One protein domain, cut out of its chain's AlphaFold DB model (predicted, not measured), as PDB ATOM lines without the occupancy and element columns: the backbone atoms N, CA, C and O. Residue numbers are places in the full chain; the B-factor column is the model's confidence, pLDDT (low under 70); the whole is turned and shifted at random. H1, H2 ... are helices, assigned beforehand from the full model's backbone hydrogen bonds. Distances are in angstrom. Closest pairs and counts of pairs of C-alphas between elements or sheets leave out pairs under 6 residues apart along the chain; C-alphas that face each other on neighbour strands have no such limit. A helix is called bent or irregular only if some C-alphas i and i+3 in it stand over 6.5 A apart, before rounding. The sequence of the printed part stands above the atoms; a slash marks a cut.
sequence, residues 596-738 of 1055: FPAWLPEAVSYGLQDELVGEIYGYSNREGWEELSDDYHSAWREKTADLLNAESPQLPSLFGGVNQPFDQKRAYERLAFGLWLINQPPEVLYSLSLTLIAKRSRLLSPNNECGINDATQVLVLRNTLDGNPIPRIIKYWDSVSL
ATOM      1  N   PHE A 596      10.488  64.300 140.448       67.62
ATOM      2  CA  PHE A 596      10.717  65.403 141.382       67.62
ATOM      3  C   PHE A 596      11.960  65.134 142.262       67.62
ATOM      4  O   PHE A 596      12.233  63.966 142.554       67.62
ATOM      5  N   PRO A 597      12.729  66.154 142.703       73.31
ATOM      6  CA  PRO A 597      13.902  65.952 143.563       73.31
ATOM      7  C   PRO A 597      13.547  65.294 144.908       73.31
ATOM      8  O   PRO A 597      12.800  65.884 145.685       73.31
ATOM      9  N   ALA A 598      14.133  64.128 145.226       74.81
ATOM     10  CA  ALA A 598      13.856  63.377 146.463       74.81
ATOM     11  C   ALA A 598      13.912  64.191 147.765       74.81
ATOM     12  O   ALA A 598      13.121  63.924 148.663       74.81
ATOM     13  N   TRP A 599      14.810  65.178 147.880       82.31
ATOM     14  CA  TRP A 599      15.044  65.879 149.148       82.31
ATOM     15  C   TRP A 599      13.813  66.626 149.682       82.31
ATOM     16  O   TRP A 599      13.688  66.773 150.897       82.31
ATOM     17  N   LEU A 600      12.915  67.099 148.807       87.44
ATOM     18  CA  LEU A 600      11.753  67.893 149.212       87.44
ATOM     19  C   LEU A 600      10.569  67.019 149.680       87.44
ATOM     20  O   LEU A 600      10.090  67.263 150.789       87.44
ATOM     21  N   PRO A 601      10.129  65.970 148.951       87.75
ATOM     22  CA  PRO A 601       9.163  65.005 149.477       87.75
ATOM     23  C   PRO A 601       9.679  64.306 150.741       87.75
ATOM     24  O   PRO A 601       8.898  64.047 151.651       87.75
ATOM     25  N   GLU A 602      10.993  64.075 150.839       86.31
ATOM     26  CA  GLU A 602      11.634  63.505 152.028       86.31
ATOM     27  C   GLU A 602      11.552  64.468 153.227       86.31
ATOM     28  O   GLU A 602      11.111  64.071 154.305       86.31
ATOM     29  N   ALA A 603      11.880  65.754 153.038       90.00
ATOM     30  CA  ALA A 603      11.726  66.781 154.070       90.00
ATOM     31  C   ALA A 603      10.265  66.927 154.532       90.00
ATOM     32  O   ALA A 603       9.988  66.932 155.733       90.00
ATOM     33  N   VAL A 604       9.317  66.991 153.590       92.94
ATOM     34  CA  VAL A 604       7.877  67.047 153.890       92.94
ATOM     35  C   VAL A 604       7.417  65.779 154.612       92.94
ATOM     36  O   VAL A 604       6.656  65.871 155.572       92.94
ATOM     37  N   SER A 605       7.936  64.606 154.235       91.69
ATOM     38  CA  SER A 605       7.676  63.357 154.951       91.69
ATOM     39  C   SER A 605       8.183  63.404 156.394       91.69
ATOM     40  O   SER A 605       7.423  63.048 157.288       91.69
ATOM     41  N   TYR A 606       9.401  63.891 156.660       88.94
ATOM     42  CA  TYR A 606       9.907  64.024 158.035       88.94
ATOM     43  C   TYR A 606       9.080  65.008 158.873       88.94
ATOM     44  O   TYR A 606       8.795  64.717 160.033       88.94
ATOM     45  N   GLY A 607       8.635  66.127 158.288       85.19
ATOM     46  CA  GLY A 607       7.718  67.059 158.952       85.19
ATOM     47  C   GLY A 607       6.366  66.421 159.297       85.19
ATOM     48  O   GLY A 607       5.889  66.556 160.418       85.19
ATOM     49  N   LEU A 608       5.767  65.675 158.362       85.44
ATOM     50  CA  LEU A 608       4.489  64.985 158.581       85.44
ATOM     51  C   LEU A 608       4.609  63.813 159.561       85.44
ATOM     52  O   LEU A 608       3.684  63.573 160.332       85.44
ATOM     53  N   GLN A 609       5.728  63.086 159.556       85.31
ATOM     54  CA  GLN A 609       6.004  62.045 160.547       85.31
ATOM     55  C   GLN A 609       6.075  62.652 161.952       85.31
ATOM     56  O   GLN A 609       5.367  62.193 162.842       85.31
ATOM     57  N   ASP A 610       6.831  63.735 162.137       80.69
ATOM     58  CA  ASP A 610       6.907  64.466 163.408       80.69
ATOM     59  C   ASP A 610       5.541  65.000 163.886       80.69
ATOM     60  O   ASP A 610       5.229  64.917 165.073       80.69
ATOM     61  N   GLU A 611       4.701  65.500 162.975       76.69
ATOM     62  CA  GLU A 611       3.392  66.069 163.323       76.69
ATOM     63  C   GLU A 611       2.308  65.000 163.598       76.69
ATOM     64  O   GLU A 611       1.499  65.161 164.514       76.69
ATOM     65  N   LEU A 612       2.278  63.900 162.831       77.62
ATOM     66  CA  LEU A 612       1.179  62.913 162.837       77.62
ATOM     67  C   LEU A 612       1.495  61.598 163.571       77.62
ATOM     68  O   LEU A 612       0.568  60.889 163.987       77.62
ATOM     69  N   VAL A 613       2.778  61.250 163.683       75.50
ATOM     70  CA  VAL A 613       3.293  60.020 164.316       75.50
ATOM     71  C   VAL A 613       4.146  60.352 165.540       75.50
ATOM     72  O   VAL A 613       4.158  59.581 166.498       75.50
ATOM     73  N   GLY A 614       4.863  61.477 165.485       61.69
ATOM     74  CA  GLY A 614       5.808  61.943 166.490       61.69
ATOM     75  C   GLY A 614       7.221  61.375 166.383       61.69
ATOM     76  O   GLY A 614       8.189  62.014 166.794       61.69
ATOM     77  N   GLU A 615       7.335  60.182 165.816       66.69
ATOM     78  CA  GLU A 615       8.576  59.440 165.648       66.69
ATOM     79  C   GLU A 615       9.016  59.535 164.184       66.69
ATOM     80  O   GLU A 615       8.200  59.332 163.284       66.69
ATOM     81  N   ILE A 616      10.297  59.828 163.939       73.38
ATOM     82  CA  ILE A 616      10.816  60.014 162.579       73.38
ATOM     83  C   ILE A 616      11.704  58.851 162.163       73.38
ATOM     84  O   ILE A 616      12.711  58.514 162.792       73.38
ATOM     85  N   TYR A 617      11.322  58.278 161.037       72.06
ATOM     86  CA  TYR A 617      11.907  57.136 160.378       72.06
ATOM     87  C   TYR A 617      12.579  57.639 159.083       72.06
ATOM     88  O   TYR A 617      11.920  57.946 158.090       72.06
ATOM     89  N   GLY A 618      13.915  57.749 159.129       63.41
ATOM     90  CA  GLY A 618      14.776  58.164 158.013       63.41
ATOM     91  C   GLY A 618      15.216  57.010 157.109       63.41
ATOM     92  O   GLY A 618      15.573  55.947 157.608       63.41
ATOM     93  N   TYR A 619      15.221  57.236 155.795       58.00
ATOM     94  CA  TYR A 619      15.554  56.227 154.782       58.00
ATOM     95  C   TYR A 619      17.054  56.236 154.428       58.00
ATOM     96  O   TYR A 619      17.620  57.285 154.114       58.00
ATOM     97  N   SER A 620      17.699  55.065 154.439       49.09
ATOM     98  CA  SER A 620      19.121  54.869 154.116       49.09
ATOM     99  C   SER A 620      19.322  54.164 152.766       49.09
ATOM    100  O   SER A 620      18.771  53.099 152.503       49.09
ATOM    101  N   ASN A 621      20.197  54.723 151.922       41.94
ATOM    102  CA  ASN A 621      20.536  54.185 150.592       41.94
ATOM    103  C   ASN A 621      21.475  52.954 150.622       41.94
ATOM    104  O   ASN A 621      21.958  52.520 149.577       41.94
ATOM    105  N   ARG A 622      21.790  52.418 151.807       37.38
ATOM    106  CA  ARG A 622      22.571  51.188 152.008       37.38
ATOM    107  C   ARG A 622      21.680  50.148 152.662       37.38
ATOM    108  O   ARG A 622      21.054  50.478 153.653       37.38
ATOM    109  N   GLU A 623      21.670  48.939 152.100       39.72
ATOM    110  CA  GLU A 623      21.200  47.651 152.652       39.72
ATOM    111  C   GLU A 623      20.217  47.683 153.845       39.72
ATOM    112  O   GLU A 623      20.389  46.982 154.838       39.72
ATOM    113  N   GLY A 624      19.128  48.441 153.702       44.56
ATOM    114  CA  GLY A 624      18.038  48.501 154.671       44.56
ATOM    115  C   GLY A 624      18.122  49.649 155.679       44.56
ATOM    116  O   GLY A 624      19.113  50.360 155.814       44.56
ATOM    117  N   TRP A 625      17.010  49.820 156.388       46.62
ATOM    118  CA  TRP A 625      16.886  50.694 157.548       46.62
ATOM    119  C   TRP A 625      17.955  50.324 158.586       46.62
ATOM    120  O   TRP A 625      17.985  49.180 159.027       46.62
ATOM    121  N   GLU A 626      18.838  51.250 158.964       42.06
ATOM    122  CA  GLU A 626      19.882  50.968 159.964       42.06
ATOM    123  C   GLU A 626      19.270  50.530 161.316       42.06
ATOM    124  O   GLU A 626      18.139  50.905 161.638       42.06
ATOM    125  N   GLU A 627      20.011  49.755 162.127       41.25
ATOM    126  CA  GLU A 627      19.602  49.352 163.489       41.25
ATOM    127  C   GLU A 627      19.556  50.556 164.444       41.25
ATOM    128  O   GLU A 627      20.416  50.780 165.297       41.25
ATOM    129  N   LEU A 628      18.510  51.359 164.299       43.34
ATOM    130  CA  LEU A 628      18.277  52.553 165.085       43.34
ATOM    131  C   LEU A 628      17.413  52.185 166.299       43.34
ATOM    132  O   LEU A 628      16.309  51.649 166.197       43.34
ATOM    133  N   SER A 629      17.949  52.453 167.489       43.03
ATOM    134  CA  SER A 629      17.243  52.249 168.760       43.03
ATOM    135  C   SER A 629      15.939  53.050 168.826       43.03
ATOM    136  O   SER A 629      15.871  54.131 168.253       43.03
ATOM    137  N   ASP A 630      14.961  52.644 169.633       43.84
ATOM    138  CA  ASP A 630      13.678  53.368 169.745       43.84
ATOM    139  C   ASP A 630      13.833  54.810 170.296       43.84
ATOM    140  O   ASP A 630      13.115  55.732 169.906       43.84
ATOM    141  N   ASP A 631      14.878  55.052 171.101       47.06
ATOM    142  CA  ASP A 631      15.355  56.392 171.490       47.06
ATOM    143  C   ASP A 631      15.660  57.321 170.302       47.06
ATOM    144  O   ASP A 631      15.617  58.544 170.450       47.06
ATOM    145  N   TYR A 632      16.052  56.754 169.158       52.38
ATOM    146  CA  TYR A 632      16.526  57.481 167.986       52.38
ATOM    147  C   TYR A 632      15.374  58.121 167.218       52.38
ATOM    148  O   TYR A 632      15.471  59.282 166.836       52.38
ATOM    149  N   HIS A 633      14.267  57.408 167.023       54.66
ATOM    150  CA  HIS A 633      13.136  57.917 166.242       54.66
ATOM    151  C   HIS A 633      12.402  59.053 166.966       54.66
ATOM    152  O   HIS A 633      11.989  60.024 166.337       54.66
ATOM    153  N   SER A 634      12.377  59.021 168.304       54.50
ATOM    154  CA  SER A 634      11.949  60.147 169.150       54.50
ATOM    155  C   SER A 634      13.031  61.234 169.344       54.50
ATOM    156  O   SER A 634      12.809  62.235 170.041       54.50
ATOM    157  N   ALA A 635      14.231  61.074 168.755       64.12
ATOM    158  CA  ALA A 635      15.369  61.959 169.017       64.12
ATOM    159  C   ALA A 635      15.302  63.316 168.312       64.12
ATOM    160  O   ALA A 635      15.793  64.320 168.848       64.12
ATOM    161  N   TRP A 636      14.737  63.337 167.105       73.44
ATOM    162  CA  TRP A 636      15.137  64.275 166.056       73.44
ATOM    163  C   TRP A 636      14.881  65.741 166.415       73.44
ATOM    164  O   TRP A 636      15.731  66.581 166.128       73.44
ATOM    165  N   ARG A 637      13.793  66.066 167.128       71.31
ATOM    166  CA  ARG A 637      13.514  67.446 167.574       71.31
ATOM    167  C   ARG A 637      14.542  68.026 168.546       71.31
ATOM    168  O   ARG A 637      14.726  69.240 168.574       71.31
ATOM    169  N   GLU A 638      15.175  67.199 169.378       69.62
ATOM    170  CA  GLU A 638      16.274  67.665 170.237       69.62
ATOM    171  C   GLU A 638      17.559  67.805 169.423       69.62
ATOM    172  O   GLU A 638      18.255  68.802 169.559       69.62
ATOM    173  N   LYS A 639      17.845  66.857 168.526       72.38
ATOM    174  CA  LYS A 639      19.114  66.816 167.781       72.38
ATOM    175  C   LYS A 639      19.206  67.821 166.646       72.38
ATOM    176  O   LYS A 639      20.260  68.406 166.436       72.38
ATOM    177  N   THR A 640      18.073  68.142 166.043       77.50
ATOM    178  CA  THR A 640      17.931  69.292 165.152       77.50
ATOM    179  C   THR A 640      18.105  70.608 165.918       77.50
ATOM    180  O   THR A 640      18.749  71.519 165.416       77.50
ATOM    181  N   ALA A 641      17.619  70.718 167.163       73.62
ATOM    182  CA  ALA A 641      17.863  71.912 167.979       73.62
ATOM    183  C   ALA A 641      19.338  72.036 168.412       73.62
ATOM    184  O   ALA A 641      19.887  73.130 168.342       73.62
ATOM    185  N   ASP A 642      19.989  70.942 168.824       70.81
ATOM    186  CA  ASP A 642      21.431  70.921 169.121       70.81
ATOM    187  C   ASP A 642      22.240  71.372 167.885       70.81
ATOM    188  O   ASP A 642      23.112  72.235 167.998       70.81
ATOM    189  N   LEU A 643      21.894  70.856 166.697       75.00
ATOM    190  CA  LEU A 643      22.525  71.204 165.422       75.00
ATOM    191  C   LEU A 643      22.369  72.691 165.072       75.00
ATOM    192  O   LEU A 643      23.376  73.360 164.871       75.00
ATOM    193  N   LEU A 644      21.136  73.217 165.048       76.31
ATOM    194  CA  LEU A 644      20.855  74.619 164.686       76.31
ATOM    195  C   LEU A 644      21.513  75.636 165.640       76.31
ATOM    196  O   LEU A 644      21.777  76.768 165.237       76.31
ATOM    197  N   ASN A 645      21.773  75.245 166.894       71.44
ATOM    198  CA  ASN A 645      22.504  76.062 167.870       71.44
ATOM    199  C   ASN A 645      24.028  76.001 167.682       71.44
ATOM    200  O   ASN A 645      24.710  76.990 167.949       71.44
ATOM    201  N   ALA A 646      24.569  74.852 167.273       69.06
ATOM    202  CA  ALA A 646      26.002  74.674 167.047       69.06
ATOM    203  C   ALA A 646      26.454  75.287 165.711       69.06
ATOM    204  O   ALA A 646      27.500  75.932 165.648       69.06
ATOM    205  N   GLU A 647      25.662  75.104 164.653       71.69
ATOM    206  CA  GLU A 647      25.968  75.545 163.294       71.69
ATOM    207  C   GLU A 647      24.700  76.038 162.583       71.69
ATOM    208  O   GLU A 647      23.661  75.379 162.584       71.69
ATOM    209  N   SER A 648      24.781  77.189 161.911       72.31
ATOM    210  CA  SER A 648      23.697  77.639 161.031       72.31
ATOM    211  C   SER A 648      23.736  76.862 159.706       72.31
ATOM    212  O   SER A 648      24.741  76.962 158.994       72.31
ATOM    213  N   PRO A 649      22.676  76.117 159.336       75.44
ATOM    214  CA  PRO A 649      22.644  75.349 158.094       75.44
ATOM    215  C   PRO A 649      22.633  76.265 156.867       75.44
ATOM    216  O   PRO A 649      22.263  77.441 156.941       75.44
ATOM    217  N   GLN A 650      23.020  75.728 155.712       80.56
ATOM    218  CA  GLN A 650      23.014  76.464 154.449       80.56
ATOM    219  C   GLN A 650      22.059  75.793 153.462       80.56
ATOM    220  O   GLN A 650      21.863  74.588 153.498       80.56
ATOM    221  N   LEU A 651      21.473  76.553 152.534       81.25
ATOM    222  CA  LEU A 651      20.531  75.974 151.564       81.25
ATOM    223  C   LEU A 651      21.112  74.786 150.762       81.25
ATOM    224  O   LEU A 651      20.378  73.819 150.591       81.25
ATOM    225  N   PRO A 652      22.401  74.778 150.350       82.31
ATOM    226  CA  PRO A 652      22.998  73.609 149.704       82.31
ATOM    227  C   PRO A 652      23.046  72.337 150.559       82.31
ATOM    228  O   PRO A 652      22.996  71.251 149.993       82.31
ATOM    229  N   SER A 653      23.130  72.424 151.896       79.31
ATOM    230  CA  SER A 653      23.275  71.225 152.740       79.31
ATOM    231  C   SER A 653      21.980  70.413 152.883       79.31
ATOM    232  O   SER A 653      22.044  69.239 153.235       79.31
ATOM    233  N   LEU A 654      20.831  70.976 152.478       75.81
ATOM    234  CA  LEU A 654      19.561  70.254 152.309       75.81
ATOM    235  C   LEU A 654      19.579  69.275 151.117       75.81
ATOM    236  O   LEU A 654      18.833  68.286 151.103       75.81
ATOM    237  N   PHE A 655      20.393  69.551 150.095       79.19
ATOM    238  CA  PHE A 655      20.380  68.807 148.838       79.19
ATOM    239  C   PHE A 655      21.223  67.533 148.920       79.19
ATOM    240  O   PHE A 655      22.136  67.396 149.728       79.19
ATOM    241  N   GLY A 656      20.878  66.550 148.094       62.16
ATOM    242  CA  GLY A 656      21.572  65.269 148.051       62.16
ATOM    243  C   GLY A 656      21.227  64.504 146.786       62.16
ATOM    244  O   GLY A 656      20.072  64.504 146.363       62.16
ATOM    245  N   GLY A 657      22.242  63.882 146.191       49.25
ATOM    246  CA  GLY A 657      22.113  63.083 144.979       49.25
ATOM    247  C   GLY A 657      21.822  61.604 145.240       49.25
ATOM    248  O   GLY A 657      22.037  61.094 146.343       49.25
ATOM    249  N   VAL A 658      21.404  60.906 144.183       37.22
ATOM    250  CA  VAL A 658      21.358  59.438 144.141       37.22
ATOM    251  C   VAL A 658      22.773  58.907 144.402       37.22
ATOM    252  O   VAL A 658      23.752  59.491 143.938       37.22
ATOM    253  N   ASN A 659      22.885  57.808 145.149       40.69
ATOM    254  CA  ASN A 659      24.148  57.164 145.544       40.69
ATOM    255  C   ASN A 659      25.028  57.924 146.556       40.69
ATOM    256  O   ASN A 659      26.119  57.445 146.871       40.69
ATOM    257  N   GLN A 660      24.587  59.050 147.134       49.28
ATOM    258  CA  GLN A 660      25.251  59.544 148.347       49.28
ATOM    259  C   GLN A 660      24.885  58.670 149.566       49.28
ATOM    260  O   GLN A 660      23.732  58.231 149.674       49.28
ATOM    261  N   PRO A 661      25.838  58.412 150.491       52.19
ATOM    262  CA  PRO A 661      25.541  57.806 151.787       52.19
ATOM    263  C   PRO A 661      24.497  58.615 152.563       52.19
ATOM    264  O   PRO A 661      24.355  59.820 152.343       52.19
ATOM    265  N   PHE A 662      23.802  57.960 153.495       60.31
ATOM    266  CA  PHE A 662      22.926  58.657 154.434       60.31
ATOM    267  C   PHE A 662      23.736  59.698 155.225       60.31
ATOM    268  O   PHE A 662      24.751  59.378 155.841       60.31
ATOM    269  N   ASP A 663      23.284  60.949 155.177       69.62
ATOM    270  CA  ASP A 663      23.871  62.083 155.884       69.62
ATOM    271  C   ASP A 663      22.878  62.516 156.964       69.62
ATOM    272  O   ASP A 663      21.812  63.076 156.691       69.62
ATOM    273  N   GLN A 664      23.218  62.209 158.211       72.38
ATOM    274  CA  GLN A 664      22.344  62.452 159.348       72.38
ATOM    275  C   GLN A 664      22.144  63.949 159.626       72.38
ATOM    276  O   GLN A 664      21.045  64.367 159.995       72.38
ATOM    277  N   LYS A 665      23.187  64.767 159.425       76.25
ATOM    278  CA  LYS A 665      23.099  66.220 159.592       76.25
ATOM    279  C   LYS A 665      22.075  66.778 158.605       76.25
ATOM    280  O   LYS A 665      21.147  67.477 159.008       76.25
ATOM    281  N   ARG A 666      22.169  66.365 157.340       81.12
ATOM    282  CA  ARG A 666      21.192  66.690 156.291       81.12
ATOM    283  C   ARG A 666      19.773  66.231 156.630       81.12
ATOM    284  O   ARG A 666      18.830  66.970 156.364       81.12
ATOM    285  N   ALA A 667      19.595  65.059 157.241       79.62
ATOM    286  CA  ALA A 667      18.275  64.585 157.666       79.62
ATOM    287  C   ALA A 667      17.636  65.498 158.739       79.62
ATOM    288  O   ALA A 667      16.450  65.824 158.647       79.62
ATOM    289  N   TYR A 668      18.421  65.988 159.706       83.69
ATOM    290  CA  TYR A 668      17.960  66.971 160.695       83.69
ATOM    291  C   TYR A 668      17.649  68.342 160.077       83.69
ATOM    292  O   TYR A 668      16.629  68.953 160.401       83.69
ATOM    293  N   GLU A 669      18.465  68.815 159.134       86.31
ATOM    294  CA  GLU A 669      18.188  70.058 158.400       86.31
ATOM    295  C   GLU A 669      16.906  69.948 157.553       86.31
ATOM    296  O   GLU A 669      16.088  70.871 157.540       86.31
ATOM    297  N   ARG A 670      16.678  68.791 156.915       88.94
ATOM    298  CA  ARG A 670      15.443  68.470 156.180       88.94
ATOM    299  C   ARG A 670      14.217  68.413 157.086       88.94
ATOM    300  O   ARG A 670      13.170  68.894 156.669       88.94
ATOM    301  N   LEU A 671      14.328  67.908 158.319       87.62
ATOM    302  CA  LEU A 671      13.241  68.011 159.298       87.62
ATOM    303  C   LEU A 671      12.917  69.475 159.624       87.62
ATOM    304  O   LEU A 671      11.752  69.862 159.566       87.62
ATOM    305  N   ALA A 672      13.925  70.291 159.954       86.94
ATOM    306  CA  ALA A 672      13.704  71.704 160.277       86.94
ATOM    307  C   ALA A 672      13.005  72.442 159.128       86.94
ATOM    308  O   ALA A 672      12.029  73.162 159.342       86.94
ATOM    309  N   PHE A 673      13.489  72.215 157.904       91.75
ATOM    310  CA  PHE A 673      12.918  72.768 156.686       91.75
ATOM    311  C   PHE A 673      11.488  72.261 156.428       91.75
ATOM    312  O   PHE A 673      10.587  73.062 156.191       91.75
ATOM    313  N   GLY A 674      11.262  70.948 156.508       90.88
ATOM    314  CA  GLY A 674       9.980  70.312 156.212       90.88
ATOM    315  C   GLY A 674       8.873  70.679 157.196       90.88
ATOM    316  O   GLY A 674       7.781  71.044 156.768       90.88
ATOM    317  N   LEU A 675       9.163  70.660 158.503       86.75
ATOM    318  CA  LEU A 675       8.206  71.053 159.544       86.75
ATOM    319  C   LEU A 675       7.814  72.537 159.427       86.75
ATOM    320  O   LEU A 675       6.652  72.884 159.640       86.75
ATOM    321  N   TRP A 676       8.762  73.404 159.050       91.00
ATOM    322  CA  TRP A 676       8.477  74.802 158.708       91.00
ATOM    323  C   TRP A 676       7.591  74.922 157.470       91.00
ATOM    324  O   TRP A 676       6.599  75.655 157.498       91.00
ATOM    325  N   LEU A 677       7.912  74.177 156.411       91.69
ATOM    326  CA  LEU A 677       7.243  74.278 155.121       91.69
ATOM    327  C   LEU A 677       5.776  73.822 155.161       91.69
ATOM    328  O   LEU A 677       4.923  74.534 154.641       91.69
ATOM    329  N   ILE A 678       5.454  72.710 155.835       89.62
ATOM    330  CA  ILE A 678       4.057  72.238 155.986       89.62
ATOM    331  C   ILE A 678       3.188  73.150 156.877       89.62
ATOM    332  O   ILE A 678       1.983  72.946 157.007       89.62
ATOM    333  N   ASN A 679       3.793  74.153 157.514       85.88
ATOM    334  CA  ASN A 679       3.127  75.160 158.339       85.88
ATOM    335  C   ASN A 679       3.223  76.576 157.737       85.88
ATOM    336  O   ASN A 679       2.967  77.562 158.430       85.88
ATOM    337  N   GLN A 680       3.606  76.692 156.461       88.06
ATOM    338  CA  GLN A 680       3.394  77.910 155.675       88.06
ATOM    339  C   GLN A 680       1.955  77.939 155.118       88.06
ATOM    340  O   GLN A 680       1.264  76.919 155.186       88.06
ATOM    341  N   PRO A 681       1.469  79.083 154.590       85.50
ATOM    342  CA  PRO A 681       0.180  79.138 153.902       85.50
ATOM    343  C   PRO A 681       0.064  78.077 152.788       85.50
ATOM    344  O   PRO A 681       1.094  77.747 152.190       85.50
ATOM    345  N   PRO A 682      -1.151  77.575 152.475       74.44
ATOM    346  CA  PRO A 682      -1.352  76.442 151.557       74.44
ATOM    347  C   PRO A 682      -0.728  76.636 150.168       74.44
ATOM    348  O   PRO A 682      -0.267  75.685 149.540       74.44
ATOM    349  N   GLU A 683      -0.634  77.885 149.714       78.44
ATOM    350  CA  GLU A 683      -0.037  78.220 148.420       78.44
ATOM    351  C   GLU A 683       1.469  77.902 148.370       78.44
ATOM    352  O   GLU A 683       2.007  77.590 147.316       78.44
ATOM    353  N   VAL A 684       2.189  77.961 149.499       85.94
ATOM    354  CA  VAL A 684       3.664  78.022 149.509       85.94
ATOM    355  C   VAL A 684       4.317  76.697 149.123       85.94
ATOM    356  O   VAL A 684       5.249  76.688 148.315       85.94
ATOM    357  N   LEU A 685       3.854  75.565 149.668       88.06
ATOM    358  CA  LEU A 685       4.396  74.256 149.284       88.06
ATOM    359  C   LEU A 685       4.047  73.934 147.825       88.06
ATOM    360  O   LEU A 685       4.884  73.391 147.098       88.06
ATOM    361  N   TYR A 686       2.841  74.302 147.389       83.44
ATOM    362  CA  TYR A 686       2.392  74.153 146.010       83.44
ATOM    363  C   TYR A 686       3.256  74.986 145.047       83.44
ATOM    364  O   TYR A 686       3.917  74.420 144.175       83.44
ATOM    365  N   SER A 687       3.372  76.299 145.267       81.00
ATOM    366  CA  SER A 687       4.202  77.210 144.470       81.00
ATOM    367  C   SER A 687       5.681  76.820 144.469       81.00
ATOM    368  O   SER A 687       6.325  76.905 143.422       81.00
ATOM    369  N   LEU A 688       6.244  76.356 145.593       84.75
ATOM    370  CA  LEU A 688       7.629  75.867 145.632       84.75
ATOM    371  C   LEU A 688       7.803  74.610 144.777       84.75
ATOM    372  O   LEU A 688       8.785  74.501 144.041       84.75
ATOM    373  N   SER A 689       6.843  73.689 144.835       83.00
ATOM    374  CA  SER A 689       6.867  72.461 144.041       83.00
ATOM    375  C   SER A 689       6.766  72.766 142.544       83.00
ATOM    376  O   SER A 689       7.563  72.246 141.761       83.00
ATOM    377  N   LEU A 690       5.881  73.692 142.161       74.31
ATOM    378  CA  LEU A 690       5.773  74.207 140.794       74.31
ATOM    379  C   LEU A 690       7.050  74.916 140.327       74.31
ATOM    380  O   LEU A 690       7.546  74.644 139.236       74.31
ATOM    381  N   THR A 691       7.635  75.784 141.156       74.94
ATOM    382  CA  THR A 691       8.843  76.527 140.768       74.94
ATOM    383  C   THR A 691      10.051  75.594 140.619       74.94
ATOM    384  O   THR A 691      10.866  75.786 139.718       74.94
ATOM    385  N   LEU A 692      10.170  74.559 141.463       72.62
ATOM    386  CA  LEU A 692      11.236  73.560 141.350       72.62
ATOM    387  C   LEU A 692      11.101  72.727 140.073       72.62
ATOM    388  O   LEU A 692      12.080  72.609 139.335       72.62
ATOM    389  N   ILE A 693       9.910  72.193 139.771       63.28
ATOM    390  CA  ILE A 693       9.717  71.400 138.549       63.28
ATOM    391  C   ILE A 693       9.873  72.261 137.280       63.28
ATOM    392  O   ILE A 693      10.452  71.798 136.300       63.28
ATOM    393  N   ALA A 694       9.503  73.547 137.327       61.06
ATOM    394  CA  ALA A 694       9.702  74.507 136.235       61.06
ATOM    395  C   ALA A 694      11.175  74.889 135.966       61.06
ATOM    396  O   ALA A 694      11.475  75.482 134.931       61.06
ATOM    397  N   LYS A 695      12.121  74.570 136.866       58.22
ATOM    398  CA  LYS A 695      13.572  74.783 136.653       58.22
ATOM    399  C   LYS A 695      14.338  73.503 136.305       58.22
ATOM    400  O   LYS A 695      15.567  73.466 136.403       58.22
ATOM    401  N   ARG A 696      13.629  72.453 135.887       50.06
ATOM    402  CA  ARG A 696      14.212  71.158 135.539       50.06
ATOM    403  C   ARG A 696      14.946  71.176 134.192       50.06
ATOM    404  O   ARG A 696      14.337  71.408 133.155       50.06
ATOM    405  N   SER A 697      16.242  70.857 134.208       40.16
ATOM    406  CA  SER A 697      17.019  70.503 133.008       40.16
ATOM    407  C   SER A 697      16.986  68.986 132.779       40.16
ATOM    408  O   SER A 697      16.899  68.220 133.741       40.16
ATOM    409  N   ARG A 698      17.062  68.537 131.517       35.31
ATOM    410  CA  ARG A 698      17.117  67.106 131.151       35.31
ATOM    411  C   ARG A 698      18.541  66.537 131.014       35.31
ATOM    412  O   ARG A 698      18.679  65.343 130.764       35.31
ATOM    413  N   LEU A 699      19.596  67.316 131.277       32.16
ATOM    414  CA  LEU A 699      20.949  66.762 131.450       32.16
ATOM    415  C   LEU A 699      21.105  66.130 132.844       32.16
ATOM    416  O   LEU A 699      21.391  66.808 133.833       32.16
ATOM    417  N   LEU A 700      20.948  64.808 132.918       32.00
ATOM    418  CA  LEU A 700      21.270  64.034 134.115       32.00
ATOM    419  C   LEU A 700      22.792  63.900 134.270       32.00
ATOM    420  O   LEU A 700      23.439  63.087 133.613       32.00
ATOM    421  N   SER A 701      23.362  64.654 135.213       30.56
ATOM    422  CA  SER A 701      24.584  64.206 135.892       30.56
ATOM    423  C   SER A 701      24.304  62.842 136.547       30.56
ATOM    424  O   SER A 701      23.229  62.708 137.141       30.56
ATOM    425  N   PRO A 702      25.237  61.863 136.531       27.48
ATOM    426  CA  PRO A 702      25.034  60.519 137.095       27.48
ATOM    427  C   PRO A 702      24.550  60.451 138.554       27.48
ATOM    428  O   PRO A 702      24.137  59.388 139.008       27.48
ATOM    429  N   ASN A 703      24.598  61.571 139.286       30.14
ATOM    430  CA  ASN A 703      24.215  61.667 140.692       30.14
ATOM    431  C   ASN A 703      22.933  62.495 140.955       30.14
ATOM    432  O   ASN A 703      22.452  62.480 142.084       30.14
ATOM    433  N   ASN A 704      22.346  63.219 139.985       36.34
ATOM    434  CA  ASN A 704      21.237  64.158 140.263       36.34
ATOM    435  C   ASN A 704      19.876  63.669 139.744       36.34
ATOM    436  O   ASN A 704      19.556  63.828 138.572       36.34
ATOM    437  N   GLU A 705      19.030  63.200 140.665       45.22
ATOM    438  CA  GLU A 705      17.731  62.539 140.424       45.22
ATOM    439  C   GLU A 705      16.718  63.340 139.572       45.22
ATOM    440  O   GLU A 705      15.817  62.769 138.963       45.22
ATOM    441  N   CYS A 706      16.860  64.667 139.511       48.12
ATOM    442  CA  CYS A 706      15.979  65.552 138.747       48.12
ATOM    443  C   CYS A 706      16.676  66.343 137.625       48.12
ATOM    444  O   CYS A 706      15.971  66.948 136.828       48.12
ATOM    445  N   GLY A 707      18.013  66.364 137.543       53.75
ATOM    446  CA  GLY A 707      18.751  67.224 136.598       53.75
ATOM    447  C   GLY A 707      18.847  68.714 136.984       53.75
ATOM    448  O   GLY A 707      19.396  69.510 136.229       53.75
ATOM    449  N   ILE A 708      18.363  69.119 138.165       61.91
ATOM    450  CA  ILE A 708      18.564  70.479 138.697       61.91
ATOM    451  C   ILE A 708      19.886  70.511 139.481       61.91
ATOM    452  O   ILE A 708      20.142  69.631 140.304       61.91
ATOM    453  N   ASN A 709      20.743  71.506 139.234       68.56
ATOM    454  CA  ASN A 709      21.958  71.717 140.031       68.56
ATOM    455  C   ASN A 709      21.657  72.502 141.322       68.56
ATOM    456  O   ASN A 709      20.668  73.232 141.409       68.56
ATOM    457  N   ASP A 710      22.520  72.371 142.327       71.50
ATOM    458  CA  ASP A 710      22.320  72.958 143.658       71.50
ATOM    459  C   ASP A 710      22.176  74.486 143.629       71.50
ATOM    460  O   ASP A 710      21.353  75.036 144.357       71.50
ATOM    461  N   ALA A 711      22.910  75.190 142.761       72.12
ATOM    462  CA  ALA A 711      22.814  76.646 142.646       72.12
ATOM    463  C   ALA A 711      21.432  77.091 142.135       72.12
ATOM    464  O   ALA A 711      20.839  78.021 142.687       72.12
ATOM    465  N   THR A 712      20.874  76.384 141.147       74.06
ATOM    466  CA  THR A 712      19.501  76.603 140.673       74.06
ATOM    467  C   THR A 712      18.478  76.295 141.770       74.06
ATOM    468  O   THR A 712      17.537  77.064 141.950       74.06
ATOM    469  N   GLN A 713      18.675  75.234 142.563       82.06
ATOM    470  CA  GLN A 713      17.785  74.903 143.687       82.06
ATOM    471  C   GLN A 713      17.839  75.958 144.810       82.06
ATOM    472  O   GLN A 713      16.795  76.338 145.340       82.06
ATOM    473  N   VAL A 714      19.024  76.508 145.127       81.50
ATOM    474  CA  VAL A 714      19.160  77.671 146.027       81.50
ATOM    475  C   VAL A 714      18.398  78.879 145.485       81.50
ATOM    476  O   VAL A 714      17.738  79.574 146.257       81.50
ATOM    477  N   LEU A 715      18.493  79.151 144.180       77.06
ATOM    478  CA  LEU A 715      17.837  80.301 143.558       77.06
ATOM    479  C   LEU A 715      16.308  80.155 143.566       77.06
ATOM    480  O   LEU A 715      15.620  81.107 143.918       77.06
ATOM    481  N   VAL A 716      15.779  78.961 143.281       80.69
ATOM    482  CA  VAL A 716      14.342  78.667 143.421       80.69
ATOM    483  C   VAL A 716      13.875  78.883 144.857       80.69
ATOM    484  O   VAL A 716      12.948  79.656 145.076       80.69
ATOM    485  N   LEU A 717      14.555  78.288 145.845       85.00
ATOM    486  CA  LEU A 717      14.199  78.470 147.256       85.00
ATOM    487  C   LEU A 717      14.220  79.940 147.681       85.00
ATOM    488  O   LEU A 717      13.353  80.363 148.433       85.00
ATOM    489  N   ARG A 718      15.185  80.732 147.199       84.81
ATOM    490  CA  ARG A 718      15.245  82.168 147.502       84.81
ATOM    491  C   ARG A 718      14.162  82.981 146.803       84.81
ATOM    492  O   ARG A 718      13.747  83.987 147.362       84.81
ATOM    493  N   ASN A 719      13.725  82.585 145.615       79.81
ATOM    494  CA  ASN A 719      12.733  83.346 144.863       79.81
ATOM    495  C   ASN A 719      11.309  83.021 145.327       79.81
ATOM    496  O   ASN A 719      10.538  83.940 145.563       79.81
ATOM    497  N   THR A 720      10.967  81.742 145.517       82.31
ATOM    498  CA  THR A 720       9.610  81.344 145.933       82.31
ATOM    499  C   THR A 720       9.316  81.634 147.405       82.31
ATOM    500  O   THR A 720       8.157  81.726 147.791       82.31
ATOM    501  N   LEU A 721      10.348  81.741 148.249       86.81
ATOM    502  CA  LEU A 721      10.184  81.911 149.695       86.81
ATOM    503  C   LEU A 721      10.550  83.319 150.183       86.81
ATOM    504  O   LEU A 721      10.763  83.474 151.379       86.81
ATOM    505  N   ASP A 722      10.668  84.336 149.330       83.50
ATOM    506  CA  ASP A 722      11.093  85.701 149.703       83.50
ATOM    507  C   ASP A 722      12.455  85.754 150.425       83.50
ATOM    508  O   ASP A 722      12.581  86.056 151.617       83.50
ATOM    509  N   GLY A 723      13.520  85.427 149.698       87.06
ATOM    510  CA  GLY A 723      14.896  85.423 150.184       87.06
ATOM    511  C   GLY A 723      15.276  84.150 150.945       87.06
ATOM    512  O   GLY A 723      14.650  83.102 150.826       87.06
ATOM    513  N   ASN A 724      16.360  84.205 151.723       85.31
ATOM    514  CA  ASN A 724      16.856  83.031 152.448       85.31
ATOM    515  C   ASN A 724      15.846  82.592 153.539       85.31
ATOM    516  O   ASN A 724      15.577  83.380 154.451       85.31
ATOM    517  N   PRO A 725      15.293  81.362 153.507       88.88
ATOM    518  CA  PRO A 725      14.375  80.896 154.539       88.88
ATOM    519  C   PRO A 725      15.082  80.488 155.839       88.88
ATOM    520  O   PRO A 725      14.425  80.490 156.872       88.88
ATOM    521  N   ILE A 726      16.396  80.201 155.848       88.69
ATOM    522  CA  ILE A 726      17.095  79.662 157.036       88.69
ATOM    523  C   ILE A 726      16.845  80.470 158.332       88.69
ATOM    524  O   ILE A 726      16.483  79.853 159.332       88.69
ATOM    525  N   PRO A 727      16.926  81.820 158.368       87.56
ATOM    526  CA  PRO A 727      16.641  82.575 159.594       87.56
ATOM    527  C   PRO A 727      15.177  82.473 160.053       87.56
ATOM    528  O   PRO A 727      14.897  82.514 161.251       87.56
ATOM    529  N   ARG A 728      14.233  82.319 159.110       89.44
ATOM    530  CA  ARG A 728      12.814  82.073 159.414       89.44
ATOM    531  C   ARG A 728      12.587  80.645 159.884       89.44
ATOM    532  O   ARG A 728      11.814  80.478 160.814       89.44
ATOM    533  N   ILE A 729      13.289  79.661 159.323       87.25
ATOM    534  CA  ILE A 729      13.268  78.268 159.785       87.25
ATOM    535  C   ILE A 729      13.796  78.182 161.215       87.25
ATOM    536  O   ILE A 729      13.118  77.596 162.042       87.25
ATOM    537  N   ILE A 730      14.925  78.821 161.547       83.19
ATOM    538  CA  ILE A 730      15.459  78.855 162.923       83.19
ATOM    539  C   ILE A 730      14.448  79.510 163.878       83.19
ATOM    540  O   ILE A 730      14.048  78.898 164.863       83.19
ATOM    541  N   LYS A 731      13.943  80.708 163.547       81.94
ATOM    542  CA  LYS A 731      12.948  81.418 164.371       81.94
ATOM    543  C   LYS A 731      11.631  80.645 164.525       81.94
ATOM    544  O   LYS A 731      11.021  80.647 165.594       81.94
ATOM    545  N   TYR A 732      11.158  80.015 163.451       79.88
ATOM    546  CA  TYR A 732       9.962  79.183 163.475       79.88
ATOM    547  C   TYR A 732      10.204  77.930 164.305       79.88
ATOM    548  O   TYR A 732       9.363  77.604 165.141       79.88
ATOM    549  N   TRP A 733      11.356  77.280 164.131       77.94
ATOM    550  CA  TRP A 733      11.784  76.149 164.934       77.94
ATOM    551  C   TRP A 733      11.742  76.543 166.406       77.94
ATOM    552  O   TRP A 733      10.966  75.942 167.131       77.94
ATOM    553  N   ASP A 734      12.387  77.628 166.837       70.12
ATOM    554  CA  ASP A 734      12.285  78.125 168.220       70.12
ATOM    555  C   ASP A 734      10.830  78.264 168.720       70.12
ATOM    556  O   ASP A 734      10.543  77.938 169.876       70.12
ATOM    557  N   SER A 735       9.894  78.671 167.851       64.50
ATOM    558  CA  SER A 735       8.472  78.861 168.182       64.50
ATOM    559  C   SER A 735       7.621  77.577 168.240       64.50
ATOM    560  O   SER A 735       6.886  77.399 169.212       64.50
ATOM    561  N   VAL A 736       7.719  76.665 167.258       59.38
ATOM    562  CA  VAL A 736       6.946  75.395 167.203       59.38
ATOM    563  C   VAL A 736       7.678  74.219 167.814       59.38
ATOM    564  O   VAL A 736       7.107  73.165 168.103       59.38
ATOM    565  N   SER A 737       8.927  74.448 168.175       57.69
ATOM    566  CA  SER A 737       9.528  73.855 169.345       57.69
ATOM    567  C   SER A 737       8.855  74.404 170.643       57.69
ATOM    568  O   SER A 737       9.505  74.501 171.663       57.69
ATOM    569  N   LEU A 738       7.541  74.691 170.624       46.81
ATOM    570  CA  LEU A 738       6.664  75.309 171.639       46.81
ATOM    571  C   LEU A 738       7.344  76.323 172.576       46.81
ATOM    572  O   LEU A 738       7.799  75.956 173.657       46.81
TER     573      LEU A 738
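What this domain is: This is residues 596 to 738 of the 1055 residues of an uncharacterized protein of Planctomycetes bacterium (UniProt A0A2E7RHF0). One helix, H5, runs through the core, with H1, H3 and H8 packed crosswise on it and short H4 on its residues 666 to 670. The helical hairpin H6 and H7 adjoins this core, H7 packing on H4, and two long loops, residues 613 to 629 and 694 to 709, lie far out. The printed part has 143 residues with eight named helices, H1 to H8 in order, and no named strand: all helix. It is compact, with a radius of gyration of the C-alphas of 14.9 A and spans of 42 by 37 by 28 A.

How they stand to each other: H1, residues 599 to 612, touches the hub H5, residues 664 to 677, with the C-alphas of Gly 607 and Leu 675 closest at 4.1 A; at 71 degrees they are only just about perpendicular. H2, residues 630 to 633, touches no helix and meets H3, residues 636 to 646, only through their link. H3 touches H5, closest C-alphas Thr 640 and Tyr 668, 5.0 A, about perpendicular at 78 degrees. H4, residues 651 to 654, touches residues 666 to 670 of H5 alone, closest C-alphas Leu 654 and Arg 666, 5.6 A. H6, residues 682 to 693, and H7, residues 710 to 720, form a helical hairpin; their closest C-alphas, Leu 688 and Thr 720, are 5.8 A apart, at a shallow tilt of 33 degrees, only just short of steep, opposite ways. H7 touches H4, closest C-alphas Leu 651 and Val 714, 6.0 A. H8, residues 726 to 736, touches residues 672 to 676 of H5 alone, closest C-alphas Trp 676 and Ile 729, 6.0 A, about perpendicular at 75 degrees. Each O i to N i+4 pair is within hydrogen-bond range in H1, H5, H7 and H8, against 6 of 7 in H3 and 7 of 8 in H6; H2 and H4 are too short for such a pair.

Where its parts are: H1 begins at C-alpha 599 (15.044, 65.879, 149.148) and is 19.7 A long; H5 is 19.6 A and H6 17.8 A. H6 is only just irregular, with C-alphas 682 and 685 6.6 A apart. H8 ends at C-alpha 736 (6.946, 75.395, 167.203).

The domain as a whole: The C-alphas of Leu 699 and Leu 738 are the farthest apart, 43.5 A, and the printed part has no cut. The links H1 to H2 and H6 to H7 are long. Mean pLDDT of the printed part is 70.1; 52 residues are under 70, among them 618 to 635 and 693 to 709.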